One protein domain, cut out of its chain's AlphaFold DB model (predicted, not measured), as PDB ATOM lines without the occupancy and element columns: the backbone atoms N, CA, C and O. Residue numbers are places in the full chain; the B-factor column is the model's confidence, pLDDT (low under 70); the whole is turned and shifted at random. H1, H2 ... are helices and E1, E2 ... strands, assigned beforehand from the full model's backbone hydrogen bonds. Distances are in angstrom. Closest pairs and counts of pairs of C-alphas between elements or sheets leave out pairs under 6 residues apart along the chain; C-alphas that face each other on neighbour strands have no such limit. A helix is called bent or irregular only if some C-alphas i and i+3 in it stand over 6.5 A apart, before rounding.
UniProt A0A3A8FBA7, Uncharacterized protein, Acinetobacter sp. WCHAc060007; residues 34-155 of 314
ATOM      1  N   ARG A  34      23.630  23.775  23.069       84.12
ATOM      2  CA  ARG A  34      25.027  24.063  23.442       84.12
ATOM      3  C   ARG A  34      25.191  25.363  24.226       84.12
ATOM      4  O   ARG A  34      26.180  25.529  24.933       84.12
ATOM      5  N   TYR A  35      24.239  26.286  24.092       84.38
ATOM      6  CA  TYR A  35      24.268  27.547  24.814       84.38
ATOM      7  C   TYR A  35      23.808  27.329  26.258       84.38
ATOM      8  O   TYR A  35      22.752  26.748  26.537       84.38
ATOM      9  N   THR A  36      24.618  27.809  27.191       86.06
ATOM     10  CA  THR A  36      24.369  27.707  28.632       86.06
ATOM     11  C   THR A  36      23.436  28.806  29.136       86.06
ATOM     12  O   THR A  36      22.749  28.601  30.132       86.06
ATOM     13  N   SER A  37      23.333  29.924  28.408       89.44
ATOM     14  CA  SER A  37      22.423  31.029  28.713       89.44
ATOM     15  C   SER A  37      21.935  31.749  27.445       89.44
ATOM     16  O   SER A  37      22.505  31.584  26.358       89.44
ATOM     17  N   ALA A  38      20.886  32.567  27.577       91.25
ATOM     18  CA  ALA A  38      20.375  33.385  26.475       91.25
ATOM     19  C   ALA A  38      21.377  34.485  26.066       91.25
ATOM     20  O   ALA A  38      21.504  34.790  24.883       91.25
ATOM     21  N   GLU A  39      22.152  35.028  27.009       88.50
ATOM     22  CA  GLU A  39      23.253  35.972  26.755       88.50
ATOM     23  C   GLU A  39      24.307  35.358  25.831       88.50
ATOM     24  O   GLU A  39      24.777  36.010  24.893       88.50
ATOM     25  N   GLN A  40      24.677  34.099  26.093       86.44
ATOM     26  CA  GLN A  40      25.656  33.382  25.286       86.44
ATOM     27  C   GLN A  40      25.138  33.208  23.855       86.44
ATOM     28  O   GLN A  40      25.873  33.480  22.907       86.44
ATOM     29  N   LEU A  41      23.862  32.840  23.693       89.94
ATOM     30  CA  LEU A  41      23.214  32.748  22.383       89.94
ATOM     31  C   LEU A  41      23.250  34.090  21.635       89.94
ATOM     32  O   LEU A  41      23.659  34.125  20.475       89.94
ATOM     33  N   ILE A  42      22.847  35.184  22.293       89.81
ATOM     34  CA  ILE A  42      22.829  36.535  21.707       89.81
ATOM     35  C   ILE A  42      24.229  36.934  21.237       89.81
ATOM     36  O   ILE A  42      24.394  37.457  20.136       89.81
ATOM     37  N   THR A  43      25.242  36.664  22.055       84.69
ATOM     38  CA  THR A  43      26.618  37.091  21.792       84.69
ATOM     39  C   THR A  43      27.280  36.248  20.707       84.69
ATOM     40  O   THR A  43      27.839  36.792  19.757       84.69
ATOM     41  N   GLU A  44      27.207  34.920  20.810       84.75
ATOM     42  CA  GLU A  44      27.883  34.013  19.875       84.75
ATOM     43  C   GLU A  44      27.234  34.004  18.491       84.75
ATOM     44  O   GLU A  44      27.948  33.905  17.494       84.75
ATOM     45  N   ASN A  45      25.912  34.185  18.412       82.44
ATOM     46  CA  ASN A  45      25.219  34.338  17.130       82.44
ATOM     47  C   ASN A  45      25.141  35.791  16.657       82.44
ATOM     48  O   ASN A  45      24.549  36.052  15.614       82.44
ATOM     49  N   ARG A  46      25.754  36.727  17.398       85.88
ATOM     50  CA  ARG A  46      25.822  38.153  17.062       85.88
ATOM     51  C   ARG A  46      24.437  38.730  16.764       85.88
ATOM     52  O   ARG A  46      24.235  39.333  15.724       85.88
ATOM     53  N   LEU A  47      23.476  38.525  17.664       89.94
ATOM     54  CA  LEU A  47      22.091  38.973  17.458       89.94
ATOM     55  C   LEU A  47      21.897  40.474  17.679       89.94
ATOM     56  O   LEU A  47      20.889  41.040  17.265       89.94
ATOM     57  N   ASN A  48      22.860  41.107  18.345       89.38
ATOM     58  CA  ASN A  48      22.849  42.524  18.664       89.38
ATOM     59  C   ASN A  48      23.645  43.359  17.643       89.38
ATOM     60  O   ASN A  48      24.667  42.907  17.115       89.38
ATOM     61  N   ASP A  49      23.200  44.597  17.413       85.75
ATOM     62  CA  ASP A  49      23.834  45.596  16.542       85.75
ATOM     63  C   ASP A  49      24.080  45.107  15.103       85.75
ATOM     64  O   ASP A  49      25.053  45.498  14.452       85.75
ATOM     65  N   GLN A  50      23.201  44.237  14.600       85.44
ATOM     66  CA  GLN A  50      23.205  43.785  13.207       85.44
ATOM     67  C   GLN A  50      22.039  44.379  12.425       85.44
ATOM     68  O   GLN A  50      20.991  44.713  12.987       85.44
ATOM     69  N   ASP A  51      22.241  44.470  11.114       90.69
ATOM     70  CA  ASP A  51      21.242  44.919  10.157       90.69
ATOM     71  C   ASP A  51      20.474  43.704   9.625       90.69
ATOM     72  O   ASP A  51      21.058  42.790   9.046       90.69
ATOM     73  N   TYR A  52      19.157  43.701   9.820       90.44
ATOM     74  CA  TYR A  52      18.270  42.621   9.410       90.44
ATOM     75  C   TYR A  52      17.264  43.117   8.381       90.44
ATOM     76  O   TYR A  52      16.484  44.032   8.656       90.44
ATOM     77  N   VAL A  53      17.248  42.496   7.202       90.44
ATOM     78  CA  VAL A  53      16.258  42.808   6.166       90.44
ATOM     79  C   VAL A  53      14.849  42.473   6.660       90.44
ATOM     80  O   VAL A  53      14.585  41.361   7.118       90.44
ATOM     81  N   TYR A  54      13.932  43.436   6.577       92.38
ATOM     82  CA  TYR A  54      12.522  43.242   6.939       92.38
ATOM     83  C   TYR A  54      11.578  43.349   5.740       92.38
ATOM     84  O   TYR A  54      10.483  42.791   5.781       92.38
ATOM     85  N   ALA A  55      12.003  44.048   4.685       90.31
ATOM     86  CA  ALA A  55      11.265  44.178   3.440       90.31
ATOM     87  C   ALA A  55      12.229  44.014   2.266       90.31
ATOM     88  O   ALA A  55      13.192  44.773   2.109       90.31
ATOM     89  N   TRP A  56      11.963  43.003   1.449       86.81
ATOM     90  CA  TRP A  56      12.747  42.703   0.265       86.81
ATOM     91  C   TRP A  56      12.285  43.538  -0.930       86.81
ATOM     92  O   TRP A  56      11.092  43.774  -1.122       86.81
ATOM     93  N   GLY A  57      13.238  43.976  -1.754       82.94
ATOM     94  CA  GLY A  57      12.941  44.578  -3.052       82.94
ATOM     95  C   GLY A  57      12.333  43.566  -4.031       82.94
ATOM     96  O   GLY A  57      12.274  42.365  -3.754       82.94
ATOM     97  N   ARG A  58      11.926  44.034  -5.219       81.94
ATOM     98  CA  ARG A  58      11.251  43.208  -6.246       81.94
ATOM     99  C   ARG A  58      11.983  41.903  -6.578       81.94
ATOM    100  O   ARG A  58      11.336  40.886  -6.779       81.94
ATOM    101  N   ALA A  59      13.313  41.928  -6.585       76.81
ATOM    102  CA  ALA A  59      14.137  40.770  -6.921       76.81
ATOM    103  C   ALA A  59      14.076  39.623  -5.892       76.81
ATOM    104  O   ALA A  59      14.403  38.495  -6.239       76.81
ATOM    105  N   ASN A  60      13.672  39.886  -4.644       77.31
ATOM    106  CA  ASN A  60      13.737  38.915  -3.544       77.31
ATOM    107  C   ASN A  60      12.430  38.843  -2.737       77.31
ATOM    108  O   ASN A  60      12.456  38.510  -1.559       77.31
ATOM    109  N   GLN A  61      11.279  39.163  -3.339       74.75
ATOM    110  CA  GLN A  61       9.998  39.284  -2.619       74.75
ATOM    111  C   GLN A  61       9.572  38.031  -1.841       74.75
ATOM    112  O   GLN A  61       8.831  38.153  -0.873       74.75
ATOM    113  N   GLN A  62      10.030  36.852  -2.262       74.44
ATOM    114  CA  GLN A  62       9.701  35.570  -1.630       74.44
ATOM    115  C   GLN A  62      10.699  35.153  -0.539       74.44
ATOM    116  O   GLN A  62      10.546  34.092   0.057       74.44
ATOM    117  N   ALA A  63      11.754  35.937  -0.296       74.50
ATOM    118  CA  ALA A  63      12.726  35.610   0.735       74.50
ATOM    119  C   ALA A  63      12.150  35.873   2.134       74.50
ATOM    120  O   ALA A  63      11.458  36.865   2.374       74.50
ATOM    121  N   GLU A  64      12.495  35.007   3.083       77.25
ATOM    122  CA  GLU A  64      12.085  35.173   4.474       77.25
ATOM    123  C   GLU A  64      12.676  36.465   5.076       77.25
ATOM    124  O   GLU A  64      13.864  36.764   4.883       77.25
ATOM    125  N   PRO A  65      11.885  37.264   5.811       84.88
ATOM    126  CA  PRO A  65      12.376  38.454   6.493       84.88
ATOM    127  C   PRO A  65      13.397  38.096   7.578       84.88
ATOM    128  O   PRO A  65      13.080  37.500   8.609       84.88
ATOM    129  N   GLN A  66      14.631  38.559   7.406       87.94
ATOM    130  CA  GLN A  66      15.706  38.369   8.378       87.94
ATOM    131  C   GLN A  66      15.418  39.038   9.728       87.94
ATOM    132  O   GLN A  66      15.946  38.607  10.748       87.94
ATOM    133  N   SER A  67      14.559  40.063   9.769       89.94
ATOM    134  CA  SER A  67      14.150  40.728  11.019       89.94
ATOM    135  C   SER A  67      13.583  39.776  12.079       89.94
ATOM    136  O   SER A  67      13.694  40.056  13.270       89.94
ATOM    137  N   LEU A  68      13.040  38.625  11.673       90.44
ATOM    138  CA  LEU A  68      12.493  37.618  12.582       90.44
ATOM    139  C   LEU A  68      13.569  36.716  13.212       90.44
ATOM    140  O   LEU A  68      13.273  36.026  14.191       90.44
ATOM    141  N   ILE A  69      14.806  36.724  12.696       90.00
ATOM    142  CA  ILE A  69      15.881  35.807  13.110       90.00
ATOM    143  C   ILE A  69      16.155  35.874  14.620       90.00
ATOM    144  O   ILE A  69      16.114  34.812  15.249       90.00
ATOM    145  N   PRO A  70      16.370  37.054  15.248       93.81
ATOM    146  CA  PRO A  70      16.659  37.097  16.680       93.81
ATOM    147  C   PRO A  70      15.532  36.491  17.518       93.81
ATOM    148  O   PRO A  70      15.780  35.629  18.363       93.81
ATOM    149  N   ARG A  71      14.280  36.874  17.229       95.06
ATOM    150  CA  ARG A  71      13.092  36.337  17.906       95.06
ATOM    151  C   ARG A  71      13.005  34.819  17.741       95.06
ATOM    152  O   ARG A  71      12.774  34.121  18.725       95.06
ATOM    153  N   ALA A  72      13.184  34.308  16.523       88.75
ATOM    154  CA  ALA A  72      13.079  32.883  16.225       88.75
ATOM    155  C   ALA A  72      14.159  32.060  16.944       88.75
ATOM    156  O   ALA A  72      13.853  31.021  17.528       88.75
ATOM    157  N   GLN A  73      15.408  32.532  16.966       92.19
ATOM    158  CA  GLN A  73      16.498  31.840  17.659       92.19
ATOM    159  C   GLN A  73      16.307  31.844  19.176       92.19
ATOM    160  O   GLN A  73      16.478  30.809  19.817       92.19
ATOM    161  N   LEU A  74      15.887  32.970  19.757       95.44
ATOM    162  CA  LEU A  74      15.588  33.062  21.188       95.44
ATOM    163  C   LEU A  74      14.391  32.187  21.585       95.44
ATOM    164  O   LEU A  74      14.444  31.509  22.611       95.44
ATOM    165  N   ALA A  75      13.350  32.134  20.748       93.25
ATOM    166  CA  ALA A  75      12.216  31.235  20.943       93.25
ATOM    167  C   ALA A  75      12.648  29.765  20.886       93.25
ATOM    168  O   ALA A  75      12.327  28.990  21.785       93.25
ATOM    169  N   LYS A  76      13.435  29.395  19.872       88.38
ATOM    170  CA  LYS A  76      13.959  28.036  19.711       88.38
ATOM    171  C   LYS A  76      14.822  27.627  20.912       88.38
ATOM    172  O   LYS A  76      14.664  26.524  21.423       88.38
ATOM    173  N   TYR A  77      15.674  28.525  21.407       93.62
ATOM    174  CA  TYR A  77      16.465  28.294  22.615       93.62
ATOM    175  C   TYR A  77      15.588  28.093  23.854       93.62
ATOM    176  O   TYR A  77      15.791  27.137  24.599       93.62
ATOM    177  N   CYS A  78      14.588  28.956  24.045       94.31
ATOM    178  CA  CYS A  78      13.631  28.839  25.140       94.31
ATOM    179  C   CYS A  78      12.916  27.478  25.121       94.31
ATOM    180  O   CYS A  78      12.900  26.775  26.129       94.31
ATOM    181  N   HIS A  79      12.393  27.071  23.961       90.81
ATOM    182  CA  HIS A  79      11.675  25.805  23.805       90.81
ATOM    183  C   HIS A  79      12.589  24.594  24.022       90.81
ATOM    184  O   HIS A  79      12.199  23.644  24.696       90.81
ATOM    185  N   ALA A  80      13.832  24.645  23.537       88.31
ATOM    186  CA  ALA A  80      14.817  23.585  23.756       88.31
ATOM    187  C   ALA A  80      15.204  23.403  25.237       88.31
ATOM    188  O   ALA A  80      15.731  22.358  25.612       88.31
ATOM    189  N   LYS A  81      14.949  24.406  26.089       88.81
ATOM    190  CA  LYS A  81      15.119  24.335  27.550       88.81
ATOM    191  C   LYS A  81      13.802  24.058  28.295       88.81
ATOM    192  O   LYS A  81      13.765  24.158  29.516       88.81
ATOM    193  N   GLY A  82      12.737  23.693  27.575       87.44
ATOM    194  CA  GLY A  82      11.420  23.388  28.144       87.44
ATOM    195  C   GLY A  82      10.606  24.619  28.548       87.44
ATOM    196  O   GLY A  82       9.600  24.487  29.241       87.44
ATOM    197  N   GLY A  83      11.034  25.819  28.148       92.75
ATOM    198  CA  GLY A  83      10.313  27.057  28.406       92.75
ATOM    199  C   GLY A  83       9.287  27.397  27.326       92.75
ATOM    200  O   GLY A  83       9.277  26.822  26.239       92.75
ATOM    201  N   HIS A  84       8.448  28.393  27.609       94.38
ATOM    202  CA  HIS A  84       7.466  28.928  26.665       94.38
ATOM    203  C   HIS A  84       7.764  30.395  26.331       94.38
ATOM    204  O   HIS A  84       7.734  31.262  27.211       94.38
ATOM    205  N   PHE A  85       8.034  30.694  25.059       95.50
ATOM    206  CA  PHE A  85       8.434  32.033  24.627       95.50
ATOM    207  C   PHE A  85       7.221  32.890  24.241       95.50
ATOM    208  O   PHE A  85       6.487  32.573  23.309       95.50
ATOM    209  N   THR A  86       6.990  33.992  24.958       95.94
ATOM    210  CA  THR A  86       5.796  34.845  24.794       95.94
ATOM    211  C   THR A  86       6.138  36.315  24.721       95.94
ATOM    212  O   THR A  86       7.058  36.773  25.386       95.94
ATOM    213  N   LEU A  87       5.360  37.073  23.953       96.31
ATOM    214  CA  LEU A  87       5.425  38.528  23.986       96.31
ATOM    215  C   LEU A  87       4.918  39.029  25.347       96.31
ATOM    216  O   LEU A  87       3.801  38.710  25.749       96.31
ATOM    217  N   LEU A  88       5.736  39.826  26.027       96.19
ATOM    218  CA  LEU A  88       5.422  40.464  27.301       96.19
ATOM    219  C   LEU A  88       4.989  41.922  27.104       96.19
ATOM    220  O   LEU A  88       3.961  42.340  27.634       96.19
ATOM    221  N   HIS A  89       5.741  42.690  26.309       96.25
ATOM    222  CA  HIS A  89       5.408  44.078  25.986       96.25
ATOM    223  C   HIS A  89       5.614  44.366  24.504       96.25
ATOM    224  O   HIS A  89       6.621  43.980  23.915       96.25
ATOM    225  N   LYS A  90       4.668  45.094  23.905       95.81
ATOM    226  CA  LYS A  90       4.817  45.609  22.541       95.81
ATOM    227  C   LYS A  90       5.829  46.753  22.530       95.81
ATOM    228  O   LYS A  90       5.785  47.617  23.404       95.81
ATOM    229  N   SER A  91       6.684  46.780  21.511       95.50
ATOM    230  CA  SER A  91       7.556  47.925  21.246       95.50
ATOM    231  C   SER A  91       6.749  49.175  20.907       95.50
ATOM    232  O   SER A  91       5.734  49.120  20.211       95.50
ATOM    233  N   ASN A  92       7.243  50.317  21.373       93.12
ATOM    234  CA  ASN A  92       6.820  51.650  20.952       93.12
ATOM    235  C   ASN A  92       7.874  52.336  20.056       93.12
ATOM    236  O   ASN A  92       7.792  53.549  19.817       93.12
ATOM    237  N   LEU A  93       8.894  51.583  19.627       95.50
ATOM    238  CA  LEU A  93      10.009  52.039  18.806       95.50
ATOM    239  C   LEU A  93      10.777  53.189  19.488       95.50
ATOM    240  O   LEU A  93      11.017  54.232  18.877       95.50
ATOM    241  N   ALA A  94      11.095  53.045  20.781       93.44
ATOM    242  CA  ALA A  94      11.660  54.112  21.619       93.44
ATOM    243  C   ALA A  94      12.937  54.747  21.039       93.44
ATOM    244  O   ALA A  94      13.128  55.956  21.159       93.44
ATOM    245  N   TYR A  95      13.781  53.958  20.370       93.69
ATOM    246  CA  TYR A  95      15.040  54.435  19.792       93.69
ATOM    247  C   TYR A  95      14.886  55.088  18.408       93.69
ATOM    248  O   TYR A  95      15.801  55.765  17.939       93.69
ATOM    249  N   ILE A  96      13.721  54.958  17.762       95.50
ATOM    250  CA  ILE A  96      13.440  55.577  16.463       95.50
ATOM    251  C   ILE A  96      12.905  56.994  16.678       95.50
ATOM    252  O   ILE A  96      11.755  57.195  17.073       95.50
ATOM    253  N   LYS A  97      13.751  57.989  16.387       92.69
ATOM    254  CA  LYS A  97      13.434  59.415  16.590       92.69
ATOM    255  C   LYS A  97      12.459  59.979  15.552       92.69
ATOM    256  O   LYS A  97      11.623  60.812  15.885       92.69
ATOM    257  N   ASN A  98      12.568  59.555  14.292       94.69
ATOM    258  CA  ASN A  98      11.729  60.076  13.214       94.69
ATOM    259  C   ASN A  98      10.308  59.489  13.295       94.69
ATOM    260  O   ASN A  98      10.133  58.273  13.229       94.69
ATOM    261  N   SER A  99       9.292  60.349  13.402       93.75
ATOM    262  CA  SER A  99       7.890  59.939  13.565       93.75
ATOM    263  C   SER A  99       7.313  59.214  12.345       93.75
ATOM    264  O   SER A  99       6.557  58.260  12.514       93.75
ATOM    265  N   LYS A 100       7.696  59.604  11.122       94.81
ATOM    266  CA  LYS A 100       7.265  58.928   9.886       94.81
ATOM    267  C   LYS A 100       7.868  57.532   9.795       94.81
ATOM    268  O   LYS A 100       7.150  56.572   9.535       94.81
ATOM    269  N   THR A 101       9.164  57.405  10.079       94.94
ATOM    270  CA  THR A 101       9.841  56.103  10.166       94.94
ATOM    271  C   THR A 101       9.197  55.229  11.234       94.94
ATOM    272  O   THR A 101       8.892  54.069  10.975       94.94
ATOM    273  N   LYS A 102       8.919  55.794  12.415       95.88
ATOM    274  CA  LYS A 102       8.223  55.096  13.498       95.88
ATOM    275  C   LYS A 102       6.858  54.568  13.040       95.88
ATOM    276  O   LYS A 102       6.578  53.392  13.237       95.88
ATOM    277  N   ALA A 103       6.039  55.396  12.391       95.19
ATOM    278  CA  ALA A 103       4.742  54.975  11.862       95.19
ATOM    279  C   ALA A 103       4.873  53.875  10.791       95.19
ATOM    280  O   ALA A 103       4.140  52.890  10.835       95.19
ATOM    281  N   SER A 104       5.848  54.002   9.883       94.12
ATOM    282  CA  SER A 104       6.127  53.008   8.840       94.12
ATOM    283  C   SER A 104       6.519  51.654   9.436       94.12
ATOM    284  O   SER A 104       5.894  50.642   9.130       94.12
ATOM    285  N   LEU A 105       7.497  51.625  10.345       95.56
ATOM    286  CA  LEU A 105       7.924  50.396  11.020       95.56
ATOM    287  C   LEU A 105       6.806  49.796  11.878       95.56
ATOM    288  O   LEU A 105       6.643  48.582  11.924       95.56
ATOM    289  N   ALA A 106       5.998  50.638  12.528       94.50
ATOM    290  CA  ALA A 106       4.830  50.184  13.272       94.50
ATOM    291  C   ALA A 106       3.739  49.611  12.360       94.50
ATOM    292  O   ALA A 106       2.916  48.836  12.834       94.50
ATOM    293  N   SER A 107       3.677  49.976  11.077       93.75
ATOM    294  CA  SER A 107       2.734  49.381  10.120       93.75
ATOM    295  C   SER A 107       3.217  48.049   9.542       93.75
ATOM    296  O   SER A 107       2.379  47.207   9.231       93.75
ATOM    297  N   GLU A 108       4.529  47.823   9.506       94.19
ATOM    298  CA  GLU A 108       5.166  46.668   8.875       94.19
ATOM    299  C   GLU A 108       4.953  45.359   9.672       94.19
ATOM    300  O   GLU A 108       5.403  45.262  10.820       94.19
ATOM    301  N   PRO A 109       4.285  44.331   9.106       89.75
ATOM    302  CA  PRO A 109       3.952  43.096   9.825       89.75
ATOM    303  C   PRO A 109       5.169  42.332  10.360       89.75
ATOM    304  O   PRO A 109       5.171  41.914  11.520       89.75
ATOM    305  N   ASN A 110       6.222  42.210   9.549       88.00
ATOM    306  CA  ASN A 110       7.430  41.468   9.922       88.00
ATOM    307  C   ASN A 110       8.165  42.152  11.076       88.00
ATOM    308  O   ASN A 110       8.591  41.508  12.033       88.00
ATOM    309  N   VAL A 111       8.225  43.485  11.041       94.56
ATOM    310  CA  VAL A 111       8.825  44.286  12.110       94.56
ATOM    311  C   VAL A 111       7.985  44.190  13.380       94.56
ATOM    312  O   VAL A 111       8.532  43.890  14.436       94.56
ATOM    313  N   LYS A 112       6.657  44.354  13.289       93.06
ATOM    314  CA  LYS A 112       5.724  44.183  14.419       93.06
ATOM    315  C   LYS A 112       5.891  42.842  15.126       93.06
ATOM    316  O   LYS A 112       5.773  42.784  16.348       93.06
ATOM    317  N   GLN A 113       6.120  41.772  14.368       89.38
ATOM    318  CA  GLN A 113       6.348  40.445  14.925       89.38
ATOM    319  C   GLN A 113       7.774  40.280  15.461       89.38
ATOM    320  O   GLN A 113       7.961  39.539  16.414       89.38
ATOM    321  N   ALA A 114       8.781  40.946  14.905       90.88
ATOM    322  CA  ALA A 114      10.160  40.823  15.371       90.88
ATOM    323  C   ALA A 114      10.406  41.481  16.742       90.88
ATOM    324  O   ALA A 114      11.156  40.944  17.556       90.88
ATOM    325  N   ILE A 115       9.788  42.637  16.995       96.88
ATOM    326  CA  ILE A 115      10.210  43.565  18.059       96.88
ATOM    327  C   ILE A 115       9.352  43.486  19.330       96.88
ATOM    328  O   ILE A 115       8.245  42.943  19.324       96.88
ATOM    329  N   GLY A 116       9.852  44.073  20.417       97.25
ATOM    330  CA  GLY A 116       9.216  44.131  21.733       97.25
ATOM    331  C   GLY A 116       9.988  43.362  22.801       97.25
ATOM    332  O   GLY A 116      11.052  42.795  22.541       97.25
ATOM    333  N   ALA A 117       9.430  43.324  24.012       97.81
ATOM    334  CA  ALA A 117       9.939  42.459  25.067       97.81
ATOM    335  C   ALA A 117       9.264  41.101  25.008       97.81
ATOM    336  O   ALA A 117       8.037  41.003  25.057       97.81
ATOM    337  N   TYR A 118      10.080  40.060  25.004       97.75
ATOM    338  CA  TYR A 118       9.659  38.676  25.056       97.75
ATOM    339  C   TYR A 118      10.148  38.034  26.343       97.75
ATOM    340  O   TYR A 118      11.265  38.278  26.788       97.75
ATOM    341  N   GLN A 119       9.315  37.189  26.929       97.56
ATOM    342  CA  GLN A 119       9.633  36.407  28.106       97.56
ATOM    343  C   GLN A 119       9.696  34.931  27.734       97.56
ATOM    344  O   GLN A 119       8.737  34.388  27.178       97.56
ATOM    345  N   CYS A 120      10.789  34.275  28.106       97.50
ATOM    346  CA  CYS A 120      10.825  32.825  28.206       97.50
ATOM    347  C   CYS A 120      10.332  32.417  29.591       97.50
ATOM    348  O   CYS A 120      11.000  32.673  30.595       97.50
ATOM    349  N   LYS A 121       9.145  31.813  29.645       94.75
ATOM    350  CA  LYS A 121       8.538  31.326  30.883       94.75
ATOM    351  C   LYS A 121       9.060  29.929  31.187       94.75
ATOM    352  O   LYS A 121       8.761  28.989  30.459       94.75
ATOM    353  N   GLN A 122       9.848  29.827  32.248       90.50
ATOM    354  CA  GLN A 122      10.425  28.597  32.802       90.50
ATOM    355  C   GLN A 122      10.836  28.854  34.264       90.50
ATOM    356  O   GLN A 122      10.732  29.991  34.732       90.50
ATOM    357  N   THR A 123      11.349  27.849  34.979       80.38
ATOM    358  CA  THR A 123      11.824  28.006  36.373       80.38
ATOM    359  C   THR A 123      12.799  29.179  36.522       80.38
ATOM    360  O   THR A 123      12.630  30.021  37.397       80.38
ATOM    361  N   ASN A 124      13.744  29.308  35.585       83.31
ATOM    362  CA  ASN A 124      14.643  30.459  35.466       83.31
ATOM    363  C   ASN A 124      14.186  31.366  34.318       83.31
ATOM    364  O   ASN A 124      14.797  31.393  33.245       83.31
ATOM    365  N   SER A 125      13.044  32.027  34.512       91.12
ATOM    366  CA  SER A 125      12.463  32.910  33.499       91.12
ATOM    367  C   SER A 125      13.382  34.091  33.196       91.12
ATOM    368  O   SER A 125      13.955  34.695  34.101       91.12
ATOM    369  N   TRP A 126      13.467  34.459  31.924       95.19
ATOM    370  CA  TRP A 126      14.246  35.606  31.460       95.19
ATOM    371  C   TRP A 126      13.441  36.420  30.454       95.19
ATOM    372  O   TRP A 126      12.529  35.905  29.798       95.19
ATOM    373  N   ILE A 127      13.760  37.710  30.364       97.88
ATOM    374  CA  ILE A 127      13.112  38.654  29.457       97.88
ATOM    375  C   ILE A 127      14.177  39.227  28.534       97.88
ATOM    376  O   ILE A 127      15.229  39.662  28.990       97.88
ATOM    377  N   VAL A 128      13.887  39.236  27.239       98.00
ATOM    378  CA  VAL A 128      14.713  39.841  26.199       98.00
ATOM    379  C   VAL A 128      13.941  40.968  25.533       98.00
ATOM    380  O   VAL A 128      12.777  40.806  25.181       98.00
ATOM    381  N   SER A 129      14.591  42.108  25.364       98.06
ATOM    382  CA  SER A 129      14.135  43.229  24.558       98.06
ATOM    383  C   SER A 129      14.775  43.148  23.179       98.06
ATOM    384  O   SER A 129      15.987  42.957  23.065       98.06
ATOM    385  N   ILE A 130      13.944  43.249  22.144       97.94
ATOM    386  CA  ILE A 130      14.348  43.315  20.739       97.94
ATOM    387  C   ILE A 130      13.788  44.625  20.194       97.94
ATOM    388  O   ILE A 130      12.588  44.736  19.946       97.94
ATOM    389  N   GLU A 131      14.639  45.632  20.023       97.25
ATOM    390  CA  GLU A 131      14.209  46.984  19.663       97.25
ATOM    391  C   GLU A 131      14.987  47.521  18.464       97.25
ATOM    392  O   GLU A 131      16.214  47.427  18.433       97.25
ATOM    393  N   PRO A 132      14.320  48.132  17.474       97.31
ATOM    394  CA  PRO A 132      15.018  48.722  16.351       97.31
ATOM    395  C   PRO A 132      15.659  50.046  16.762       97.31
ATOM    396  O   PRO A 132      15.013  50.914  17.350       97.31
ATOM    397  N   THR A 133      16.928  50.214  16.412       95.81
ATOM    398  CA  THR A 133      17.714  51.432  16.651       95.81
ATOM    399  C   THR A 133      17.877  52.277  15.393       95.81
ATOM    400  O   THR A 133      18.120  53.479  15.492       95.81
ATOM    401  N   ALA A 134      17.693  51.684  14.210       94.69
ATOM    402  CA  ALA A 134      17.715  52.382  12.931       94.69
ATOM    403  C   ALA A 134      16.865  51.666  11.871       94.69
ATOM    404  O   ALA A 134      16.659  50.457  11.944       94.69
ATOM    405  N   ASP A 135      16.430  52.424  10.865       94.75
ATOM    406  CA  ASP A 135      15.849  51.945   9.608       94.75
ATOM    407  C   ASP A 135      16.755  52.420   8.472       94.75
ATOM    408  O   ASP A 135      17.043  53.614   8.360       94.75
ATOM    409  N   ILE A 136      17.249  51.482   7.674       93.19
ATOM    410  CA  ILE A 136      18.298  51.720   6.690       93.19
ATOM    411  C   ILE A 136      17.963  51.054   5.354       93.19
ATOM    412  O   ILE A 136      17.154  50.126   5.257       93.19
ATOM    413  N   ARG A 137      18.616  51.529   4.294       92.56
ATOM    414  CA  ARG A 137      18.692  50.785   3.033       92.56
ATOM    415  C   ARG A 137      19.728  49.679   3.186       92.56
ATOM    416  O   ARG A 137      20.795  49.923   3.746       92.56
ATOM    417  N   SER A 138      19.409  48.481   2.707       84.19
ATOM    418  CA  SER A 138      20.353  47.370   2.746       84.19
ATOM    419  C   SER A 138      21.555  47.671   1.855       84.19
ATOM    420  O   SER A 138      21.401  48.050   0.697       84.19
ATOM    421  N   ALA A 139      22.759  47.487   2.396       77.81
ATOM    422  CA  ALA A 139      23.993  47.588   1.619       77.81
ATOM    423  C   ALA A 139      24.234  46.345   0.744       77.81
ATOM    424  O   ALA A 139      24.970  46.415  -0.233       77.81
ATOM    425  N   GLN A 140      23.635  45.208   1.111       73.81
ATOM    426  CA  GLN A 140      23.851  43.919   0.448       73.81
ATOM    427  C   GLN A 140      22.832  43.653  -0.659       73.81
ATOM    428  O   GLN A 140      23.136  42.970  -1.632       73.81
ATOM    429  N   TYR A 141      21.619  44.188  -0.513       81.50
ATOM    430  CA  TYR A 141      20.506  43.891  -1.403       81.50
ATOM    431  C   TYR A 141      19.889  45.185  -1.915       81.50
ATOM    432  O   TYR A 141      19.294  45.946  -1.149       81.50
ATOM    433  N   ALA A 142      20.020  45.409  -3.222       83.00
ATOM    434  CA  ALA A 142      19.400  46.542  -3.891       83.00
ATOM    435  C   ALA A 142      17.890  46.576  -3.598       83.00
ATOM    436  O   ALA A 142      17.220  45.541  -3.571       83.00
ATOM    437  N   ASP A 143      17.378  47.775  -3.330       86.06
ATOM    438  CA  ASP A 143      15.975  48.066  -3.009       86.06
ATOM    439  C   ASP A 143      15.407  47.415  -1.735       86.06
ATOM    440  O   ASP A 143      14.242  47.641  -1.404       86.06
ATOM    441  N   ALA A 144      16.201  46.654  -0.975       90.06
ATOM    442  CA  ALA A 144      15.759  46.090   0.294       90.06
ATOM    443  C   ALA A 144      15.902  47.092   1.449       90.06
ATOM    444  O   ALA A 144      16.806  47.938   1.491       90.06
ATOM    445  N   ARG A 145      15.015  46.962   2.435       94.00
ATOM    446  CA  ARG A 145      15.035  47.737   3.678       94.00
ATOM    447  C   ARG A 145      15.399  46.842   4.848       94.00
ATOM    448  O   ARG A 145      14.906  45.719   4.966       94.00
ATOM    449  N   ALA A 146      16.263  47.357   5.711       94.25
ATOM    450  CA  ALA A 146      16.737  46.659   6.891       94.25
ATOM    451  C   ALA A 146      16.555  47.515   8.144       94.25
ATOM    452  O   ALA A 146      16.536  48.744   8.082       94.25
ATOM    453  N   ILE A 147      16.421  46.849   9.284       95.81
ATOM    454  CA  ILE A 147      16.440  47.472  10.605       95.81
ATOM    455  C   ILE A 147      17.691  47.035  11.347       95.81
ATOM    456  O   ILE A 147      18.059  45.863  11.306       95.81
ATOM    457  N   ARG A 148      18.313  47.969  12.066       95.75
ATOM    458  CA  ARG A 148      19.330  47.617  13.057       95.75
ATOM    459  C   ARG A 148      18.644  47.277  14.366       95.75
ATOM    460  O   ARG A 148      17.852  48.088  14.841       95.75
ATOM    461  N   LEU A 149      18.932  46.112  14.936       95.19
ATOM    462  CA  LEU A 149      18.299  45.654  16.175       95.19
ATOM    463  C   LEU A 149      19.256  45.741  17.367       95.19
ATOM    464  O   LEU A 149      20.389  45.268  17.294       95.19
ATOM    465  N   ASN A 150      18.765  46.308  18.470       95.12
ATOM    466  CA  ASN A 150      19.320  46.110  19.802       95.12
ATOM    467  C   ASN A 150      18.629  44.898  20.444       95.12
ATOM    468  O   ASN A 150      17.403  44.894  20.573       95.12
ATOM    469  N   VAL A 151      19.404  43.882  20.822       96.62
ATOM    470  CA  VAL A 151      18.916  42.643  21.443       96.62
ATOM    471  C   VAL A 151      19.600  42.467  22.788       96.62
ATOM    472  O   VAL A 151      20.787  42.152  22.860       96.62
ATOM    473  N   GLN A 152      18.839  42.655  23.860       94.25
ATOM    474  CA  GLN A 152      19.377  42.745  25.213       94.25
ATOM    475  C   GLN A 152      18.448  42.066  26.217       94.25
ATOM    476  O   GLN A 152      17.231  42.229  26.162       94.25
ATOM    477  N   LEU A 153      19.015  41.355  27.191       95.44
ATOM    478  CA  LEU A 153      18.243  40.861  28.329       95.44
ATOM    479  C   LEU A 153      17.948  41.973  29.330       95.44
ATOM    480  O   LEU A 153      18.753  42.877  29.547       95.44
ATOM    481  N   MET A 154      16.771  41.887  29.935       92.06
ATOM    482  CA  MET A 154      16.270  42.848  30.906       92.06
ATOM    483  C   MET A 154      15.676  42.103  32.097       92.06
ATOM    484  O   MET A 154      15.056  41.048  31.959       92.06
ATOM    485  N   SER A 155      15.802  42.686  33.281       92.88
ATOM    486  CA  SER A 155      14.980  42.311  34.424       92.88
ATOM    487  C   SER A 155      13.518  42.713  34.195       92.88
ATOM    488  O   SER A 155      13.197  43.595  33.392       92.88
TER     489      SER A 155
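This is residues 34 to 155 of the 314 residues of an uncharacterized protein of Acinetobacter sp. WCHAc060007 (UniProt A0A3A8FBA7). A strongly twisted sheet of five strands curls like part of a barrel round one long helix, H2. The short H1 covers part of the same face, H4 stands beside the strands, and H3 only grazes the sheet. The printed part has 122 residues with four named helices and five named strands, in the order H1 E1 H2 E2 H3 H4 E3 E4 E5; the antiparallel sheet runs E1 E5 E4 E3 E2, and the class is mixed. The whole is compact, with a radius of gyration of the C-alphas of 14.5 A, and spans 44 by 28 by 21 A.

Begin with the sheet: E1 is residues 50 to 55, E5 145 to 154, E4 126 to 137, E3 116 to 121 and E2 84 to 89. E4, 32.5 A long, bends by 51 degrees at residue 134. Find C-alpha 66 at (15.706, 38.369, 8.378); from there H2 runs 21.4 A to C-alpha 80 at (14.817, 23.585, 23.756), irregular where C-alphas 67 and 70 are 7.2 A apart. H1 is residues 38 to 44, H3 99 to 107, H4 109 to 114.

E3, E4 and E5 form a meander, consecutive antiparallel neighbours, with hairpins E3 and E4, E4 and E5. Within hydrogen-bond range, find N 52 and O 147 (E1, E5), N 133 and O 148 (E4, E5), N 118 and O 128 (E3, E4) and N 88 and O 117 (E2, E3), each 2.8 A. H2 touches H4 with residues 67 to 71 alone; the closest C-alphas, Leu 68 and Ala 114, are 4.8 A apart. H1 touches H2 at a steep tilt of 50 degrees, closest at C-alphas Ala 38 and Leu 74, 7.1 A. Every O i to N i+4 pair is within range in H1, H3 and H4, and 9 of 11 in H2.

The farthest C-alphas, Arg 58 and Thr 123, are 45.3 A apart. The printed part has no cut and no long link; no printed residue is under 70.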